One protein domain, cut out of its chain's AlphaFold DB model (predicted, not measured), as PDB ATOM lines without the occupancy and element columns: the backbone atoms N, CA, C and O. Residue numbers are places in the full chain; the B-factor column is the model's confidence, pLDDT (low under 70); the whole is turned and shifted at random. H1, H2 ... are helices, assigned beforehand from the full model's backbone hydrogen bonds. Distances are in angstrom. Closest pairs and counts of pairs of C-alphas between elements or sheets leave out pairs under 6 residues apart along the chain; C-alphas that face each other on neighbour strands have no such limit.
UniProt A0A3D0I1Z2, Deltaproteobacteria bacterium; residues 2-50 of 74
ATOM      1  N   LEU A   2      21.881  31.639  49.280       94.19
ATOM      2  CA  LEU A   2      22.759  30.820  50.129       94.19
ATOM      3  C   LEU A   2      21.993  29.939  51.124       94.19
ATOM      4  O   LEU A   2      22.311  28.760  51.248       94.19
ATOM      5  N   ASP A   3      20.934  30.467  51.743       95.06
ATOM      6  CA  ASP A   3      20.101  29.692  52.673       95.06
ATOM      7  C   ASP A   3      19.393  28.526  51.987       95.06
ATOM      8  O   ASP A   3      19.360  27.434  52.531       95.06
ATOM      9  N   ARG A   4      18.903  28.713  50.756       95.50
ATOM     10  CA  ARG A   4      18.234  27.654  49.979       95.50
ATOM     11  C   ARG A   4      19.201  26.542  49.580       95.50
ATOM     12  O   ARG A   4      18.879  25.369  49.712       95.50
ATOM     13  N   ILE A   5      20.413  26.909  49.153       95.50
ATOM     14  CA  ILE A   5      21.507  25.945  48.930       95.50
ATOM     15  C   ILE A   5      21.822  25.211  50.242       95.50
ATOM     16  O   ILE A   5      22.032  23.999  50.257       95.50
ATOM     17  N   SER A   6      21.814  25.943  51.357       93.00
ATOM     18  CA  SER A   6      22.118  25.402  52.677       93.00
ATOM     19  C   SER A   6      21.003  24.524  53.258       93.00
ATOM     20  O   SER A   6      21.289  23.616  54.040       93.00
ATOM     21  N   ALA A   7      19.758  24.749  52.860       95.44
ATOM     22  CA  ALA A   7      18.600  23.951  53.238       95.44
ATOM     23  C   ALA A   7      18.457  22.677  52.388       95.44
ATOM     24  O   ALA A   7      17.779  21.746  52.807       95.44
ATOM     25  N   GLY A   8      19.137  22.600  51.236       94.19
ATOM     26  CA  GLY A   8      18.999  21.483  50.297       94.19
ATOM     27  C   GLY A   8      17.850  21.657  49.300       94.19
ATOM     28  O   GLY A   8      17.514  20.716  48.595       94.19
ATOM     29  N   ASP A   9      17.289  22.863  49.180       97.19
ATOM     30  CA  ASP A   9      16.178  23.177  48.266       97.19
ATOM     31  C   ASP A   9      16.633  23.383  46.806       97.19
ATOM     32  O   ASP A   9      15.908  23.961  45.985       97.19
ATOM     33  N   VAL A  10      17.889  23.047  46.502       97.00
ATOM     34  CA  VAL A  10      18.553  23.344  45.232       97.00
ATOM     35  C   VAL A  10      19.354  22.128  44.793       97.00
ATOM     36  O   VAL A  10      20.331  21.771  45.442       97.00
ATOM     37  N   ASP A  11      18.992  21.563  43.644       96.56
ATOM     38  CA  ASP A  11      19.700  20.422  43.050       96.56
ATOM     39  C   ASP A  11      20.816  20.843  42.074       96.56
ATOM     40  O   ASP A  11      21.710  20.060  41.758       96.56
ATOM     41  N   LEU A  12      20.763  22.077  41.558       96.44
ATOM     42  CA  LEU A  12      21.682  22.593  40.539       96.44
ATOM     43  C   LEU A  12      21.697  24.125  40.530       96.44
ATOM     44  O   LEU A  12      20.664  24.769  40.725       96.44
ATOM     45  N   VAL A  13      22.858  24.722  40.240       97.06
ATOM     46  CA  VAL A  13      23.018  26.182  40.148       97.06
ATOM     47  C   VAL A  13      23.472  26.620  38.753       97.06
ATOM     48  O   VAL A  13      24.445  26.114  38.203       97.06
ATOM     49  N   VAL A  14      22.822  27.641  38.193       96.19
ATOM     50  CA  VAL A  14      23.330  28.378  37.025       96.19
ATOM     51  C   VAL A  14      23.606  29.812  37.457       96.19
ATOM     52  O   VAL A  14      22.689  30.547  37.810       96.19
ATOM     53  N   ASN A  15      24.877  30.207  37.452       93.88
ATOM     54  CA  ASN A  15      25.327  31.533  37.858       93.88
ATOM     55  C   ASN A  15      26.153  32.162  36.732       93.88
ATOM     56  O   ASN A  15      27.366  31.991  36.662       93.88
ATOM     57  N   THR A  16      25.486  32.889  35.840       91.25
ATOM     58  CA  THR A  16      26.152  33.711  34.825       91.25
ATOM     59  C   THR A  16      26.416  35.096  35.401       91.25
ATOM     60  O   THR A  16      25.477  35.738  35.869       91.25
ATOM     61  N   VAL A  17      27.659  35.570  35.356       84.69
ATOM     62  CA  VAL A  17      28.017  36.924  35.804       84.69
ATOM     63  C   VAL A  17      28.299  37.824  34.603       84.69
ATOM     64  O   VAL A  17      28.894  37.380  33.620       84.69
ATOM     65  N   GLY A  18      27.839  39.071  34.677       80.38
ATOM     66  CA  GLY A  18      28.269  40.144  33.777       80.38
ATOM     67  C   GLY A  18      29.545  40.819  34.287       80.38
ATOM     68  O   GLY A  18      30.266  40.261  35.112       80.38
ATOM     69  N   SER A  19      29.807  42.042  33.825       82.56
ATOM     70  CA  SER A  19      30.989  42.830  34.217       82.56
ATOM     71  C   SER A  19      30.830  43.590  35.540       82.56
ATOM     72  O   SER A  19      31.782  44.217  35.996       82.56
ATOM     73  N   ASP A  20      29.632  43.579  36.125       90.94
ATOM     74  CA  ASP A  20      29.319  44.297  37.359       90.94
ATOM     75  C   ASP A  20      30.092  43.704  38.563       90.94
ATOM     76  O   ASP A  20      29.897  42.526  38.883       90.94
ATOM     77  N   PRO A  21      30.979  44.472  39.230       85.19
ATOM     78  CA  PRO A  21      31.839  43.956  40.299       85.19
ATOM     79  C   PRO A  21      31.074  43.379  41.494       85.19
ATOM     80  O   PRO A  21      31.517  42.392  42.089       85.19
ATOM     81  N   ASP A  22      29.924  43.962  41.832       86.88
ATOM     82  CA  ASP A  22      29.085  43.483  42.928       86.88
ATOM     83  C   ASP A  22      28.455  42.129  42.576       86.88
ATOM     84  O   ASP A  22      28.580  41.171  43.340       86.88
ATOM     85  N   SER A  23      27.928  41.988  41.358       86.00
ATOM     86  CA  SER A  23      27.438  40.713  40.816       86.00
ATOM     87  C   SER A  23      28.523  39.630  40.767       86.00
ATOM     88  O   SER A  23      28.244  38.447  40.992       86.00
ATOM     89  N   VAL A  24      29.777  40.002  40.480       86.81
ATOM     90  CA  VAL A  24      30.914  39.065  40.478       86.81
ATOM     91  C   VAL A  24      31.217  38.562  41.890       86.81
ATOM     92  O   VAL A  24      31.429  37.354  42.067       86.81
ATOM     93  N   ARG A  25      31.223  39.461  42.882       87.50
ATOM     94  CA  ARG A  25      31.465  39.129  44.293       87.50
ATOM     95  C   ARG A  25      30.354  38.245  44.854       87.50
ATOM     96  O   ARG A  25      30.649  37.189  45.404       87.50
ATOM     97  N   ASP A  26      29.096  38.608  44.639       87.62
ATOM     98  CA  ASP A  26      27.956  37.819  45.116       87.62
ATOM     99  C   ASP A  26      27.893  36.452  44.416       87.62
ATOM    100  O   ASP A  26      27.630  35.414  45.035       87.62
ATOM    101  N   GLY A  27      28.228  36.416  43.122       91.06
ATOM    102  CA  GLY A  27      28.355  35.177  42.362       91.06
ATOM    103  C   GLY A  27      29.441  34.241  42.900       91.06
ATOM    104  O   GLY A  27      29.282  33.021  42.820       91.06
ATOM    105  N   LEU A  28      30.529  34.767  43.477       92.62
ATOM    106  CA  LEU A  28      31.573  33.946  44.099       92.62
ATOM    107  C   LEU A  28      31.032  33.169  45.302       92.62
ATOM    108  O   LEU A  28      31.278  31.966  45.396       92.62
ATOM    109  N   GLU A  29      30.272  33.828  46.173       94.62
ATOM    110  CA  GLU A  29      29.706  33.199  47.369       94.62
ATOM    111  C   GLU A  29      28.673  32.125  47.006       94.62
ATOM    112  O   GLU A  29      28.697  31.024  47.557       94.62
ATOM    113  N   ILE A  30      27.837  32.373  45.991       94.88
ATOM    114  CA  ILE A  30      26.894  31.367  45.478       94.88
ATOM    115  C   ILE A  30      27.633  30.130  44.947       94.88
ATOM    116  O   ILE A  30      27.259  29.002  45.272       94.88
ATOM    117  N   ARG A  31      28.690  30.322  44.147       95.19
ATOM    118  CA  ARG A  31      29.479  29.207  43.591       95.19
ATOM    119  C   ARG A  31      30.214  28.429  44.682       95.19
ATOM    120  O   ARG A  31      30.255  27.203  44.618       95.19
ATOM    121  N   ARG A  32      30.749  29.113  45.699       95.62
ATOM    122  CA  ARG A  32      31.375  28.474  46.870       95.62
ATOM    123  C   ARG A  32      30.382  27.612  47.639       95.62
ATOM    124  O   ARG A  32      30.695  26.459  47.919       95.62
ATOM    125  N   ALA A  33      29.192  28.134  47.923       96.50
ATOM    126  CA  ALA A  33      28.158  27.383  48.627       96.50
ATOM    127  C   ALA A  33      27.708  26.143  47.835       96.50
ATOM    128  O   ALA A  33      27.594  25.059  48.407       96.50
ATOM    129  N   ALA A  34      27.511  26.270  46.517       96.56
ATOM    130  CA  ALA A  34      27.177  25.138  45.650       96.56
ATOM    131  C   ALA A  34      28.273  24.058  45.671       96.56
ATOM    132  O   ALA A  34      27.974  22.882  45.877       96.56
ATOM    133  N   LEU A  35      29.542  24.464  45.541       96.31
ATOM    134  CA  LEU A  35      30.692  23.560  45.590       96.31
ATOM    135  C   LEU A  35      30.798  22.834  46.939       96.31
ATOM    136  O   LEU A  35      30.980  21.621  46.964       96.31
ATOM    137  N   GLN A  36      30.643  23.552  48.054       96.25
ATOM    138  CA  GLN A  36      30.683  22.966  49.401       96.25
ATOM    139  C   GLN A  36      29.564  21.944  49.642       96.25
ATOM    140  O   GLN A  36      29.739  21.029  50.441       96.25
ATOM    141  N   ARG A  37      28.425  22.082  48.951       96.31
ATOM    142  CA  ARG A  37      27.310  21.125  48.991       96.31
ATOM    143  C   ARG A  37      27.390  20.023  47.938       96.31
ATOM    144  O   ARG A  37      26.514  19.167  47.913       96.31
ATOM    145  N   GLY A  38      28.418  20.025  47.090       96.31
ATOM    146  CA  GLY A  38      28.553  19.051  46.006       96.31
ATOM    147  C   GLY A  38      27.499  19.211  44.906       96.31
ATOM    148  O   GLY A  38      27.242  18.264  44.168       96.31
ATOM    149  N   LEU A  39      26.884  20.392  44.787       97.44
ATOM    150  CA  LEU A  39      25.896  20.668  43.748       97.44
ATOM    151  C   LEU A  39      26.598  20.965  42.415       97.44
ATOM    152  O   LEU A  39      27.515  21.796  42.381       97.44
ATOM    153  N   PRO A  40      26.145  20.378  41.291       96.94
ATOM    154  CA  PRO A  40      26.564  20.815  39.967       96.94
ATOM    155  C   PRO A  40      26.268  22.307  39.771       96.94
ATOM    156  O   PRO A  40      25.146  22.764  40.016       96.94
ATOM    157  N   TYR A  41      27.255  23.073  39.299       96.69
ATOM    158  CA  TYR A  41      27.060  24.483  38.977       96.69
ATOM    159  C   TYR A  41      27.705  24.893  37.653       96.69
ATOM    160  O   TYR A  41      28.763  24.397  37.270       96.69
ATOM    161  N   PHE A  42      27.067  25.837  36.961       97.19
ATOM    162  CA  PHE A  42      27.491  26.317  35.646       97.19
ATOM    163  C   PHE A  42      27.635  27.831  35.630       97.19
ATOM    164  O   PHE A  42      26.795  28.553  36.166       97.19
ATOM    165  N   THR A  43      28.683  28.312  34.967       95.25
ATOM    166  CA  THR A  43      29.003  29.744  34.874       95.25
ATOM    167  C   THR A  43      28.611  30.377  33.543       95.25
ATOM    168  O   THR A  43      28.679  31.594  33.387       95.25
ATOM    169  N   THR A  44      28.182  29.567  32.571       94.75
ATOM    170  CA  THR A  44      27.781  30.033  31.241       94.75
ATOM    171  C   THR A  44      26.426  29.460  30.849       94.75
ATOM    172  O   THR A  44      26.093  28.311  31.152       94.75
ATOM    173  N   ALA A  45      25.650  30.250  30.104       95.62
ATOM    174  CA  ALA A  45      24.380  29.791  29.556       95.62
ATOM    175  C   ALA A  45      24.566  28.625  28.565       95.62
ATOM    176  O   ALA A  45      23.703  27.759  28.461       95.62
ATOM    177  N   ALA A  46      25.696  28.577  27.849       97.44
ATOM    178  CA  ALA A  46      26.013  27.480  26.937       97.44
ATOM    179  C   ALA A  46      26.199  26.151  27.686       97.44
ATOM    180  O   ALA A  46      25.590  25.154  27.301       97.44
ATOM    181  N   ALA A  47      26.959  26.150  28.787       97.00
ATOM    182  CA  ALA A  47      27.141  24.960  29.613       97.00
ATOM    183  C   ALA A  47      25.823  24.511  30.263       97.00
ATOM    184  O   ALA A  47      25.502  23.326  30.240       97.00
ATOM    185  N   ALA A  48      25.008  25.457  30.748       97.44
ATOM    186  CA  ALA A  48      23.686  25.149  31.295       97.44
ATOM    187  C   ALA A  48      22.752  24.501  30.252       97.44
ATOM    188  O   ALA A  48      22.070  23.524  30.554       97.44
ATOM    189  N   ARG A  49      22.754  24.995  29.004       98.06
ATOM    190  CA  ARG A  49      21.990  24.380  27.903       98.06
ATOM    191  C   ARG A  49      22.487  22.974  27.567       98.06
ATOM    192  O   ARG A  49      21.663  22.086  27.368       98.06
ATOM    193  N   ALA A  50      23.802  22.762  27.530       98.00
ATOM    194  CA  ALA A  50      24.382  21.441  27.294       98.00
ATOM    195  C   ALA A  50      23.989  20.447  28.400       98.00
ATOM    196  O   ALA A  50      23.545  19.341  28.098       98.00
TER     197      ALA A  50
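This is residues 2 to 50 of the 74 residues of a protein of Deltaproteobacteria bacterium (UniProt A0A3D0I1Z2). One long helix, H2, has a short helix, H1, packed side by side on the later part of its length, and an extended stretch, residues 8 to 20, runs back from H1 toward the beginning of H2. Residues 13 to 14 of that stretch pair, parallel, with residues 41 to 42, and the last short helix, H3, lies beyond this small pairing, on the side away from H1 and H2. The printed part has 49 residues, with three named helices in the order H1, H2, H3 and no named strand, and its class is all helix. The whole is compact, with a radius of gyration of the C-alphas of 10.8 A, and flat in outline, spanning 29 by 26 by 14 A.

The longest helix is H2, residues 21 to 36. H1, residues 2 to 7, touches H2, which meets it with residues 29 to 34 alone. The closest C-alphas of the two helices are those of Leu 2 and Ile 30, 6.2 A apart. Their lines stand at a shallow tilt of 20 degrees, and they run the same way, with 12.8 A from centre to centre. H3, residues 45 to 50, touches no helix: H1 and H3 are apart, and H2 and H3 are apart too. Outside the helices, residues 13 to 14 pair with residues 41 to 42, parallel, in stretches too short to be named as strands. In H1, H2 and H3 every pair of O i to N i+4 is within hydrogen-bond range.

H2 begins at C-alpha 21, at (31.839, 43.956, 40.299), and ends at C-alpha 36, at (30.683, 22.966, 49.401); its 16 residues measure 22.9 A from first to last C-alpha. H1 has 6 residues, Leu 2 to Ala 7, with C-alpha 2 at (22.759, 30.820, 50.129), and measures 8.6 A. H3 has 6 residues, Ala 45 to Ala 50, and measures 8.7 A, ending with C-alpha 50 at (24.382, 21.441, 27.294).

The two C-alphas farthest apart are those of Ala 7 and Ser 19, 29.5 A apart, while the first and last printed C-alphas, of Leu 2 and Ala 50, are 24.7 A apart. The printed part has no cut. H1 and H2 are joined by a long link of 13 residues, 8 to 20, whose C-alphas lie 4 to 16 A from the mean of the C-alphas. H2 and H3 are joined by a short link of 8 residues. The mean pLDDT of the printed part is 93.7, and no printed residue is under 70.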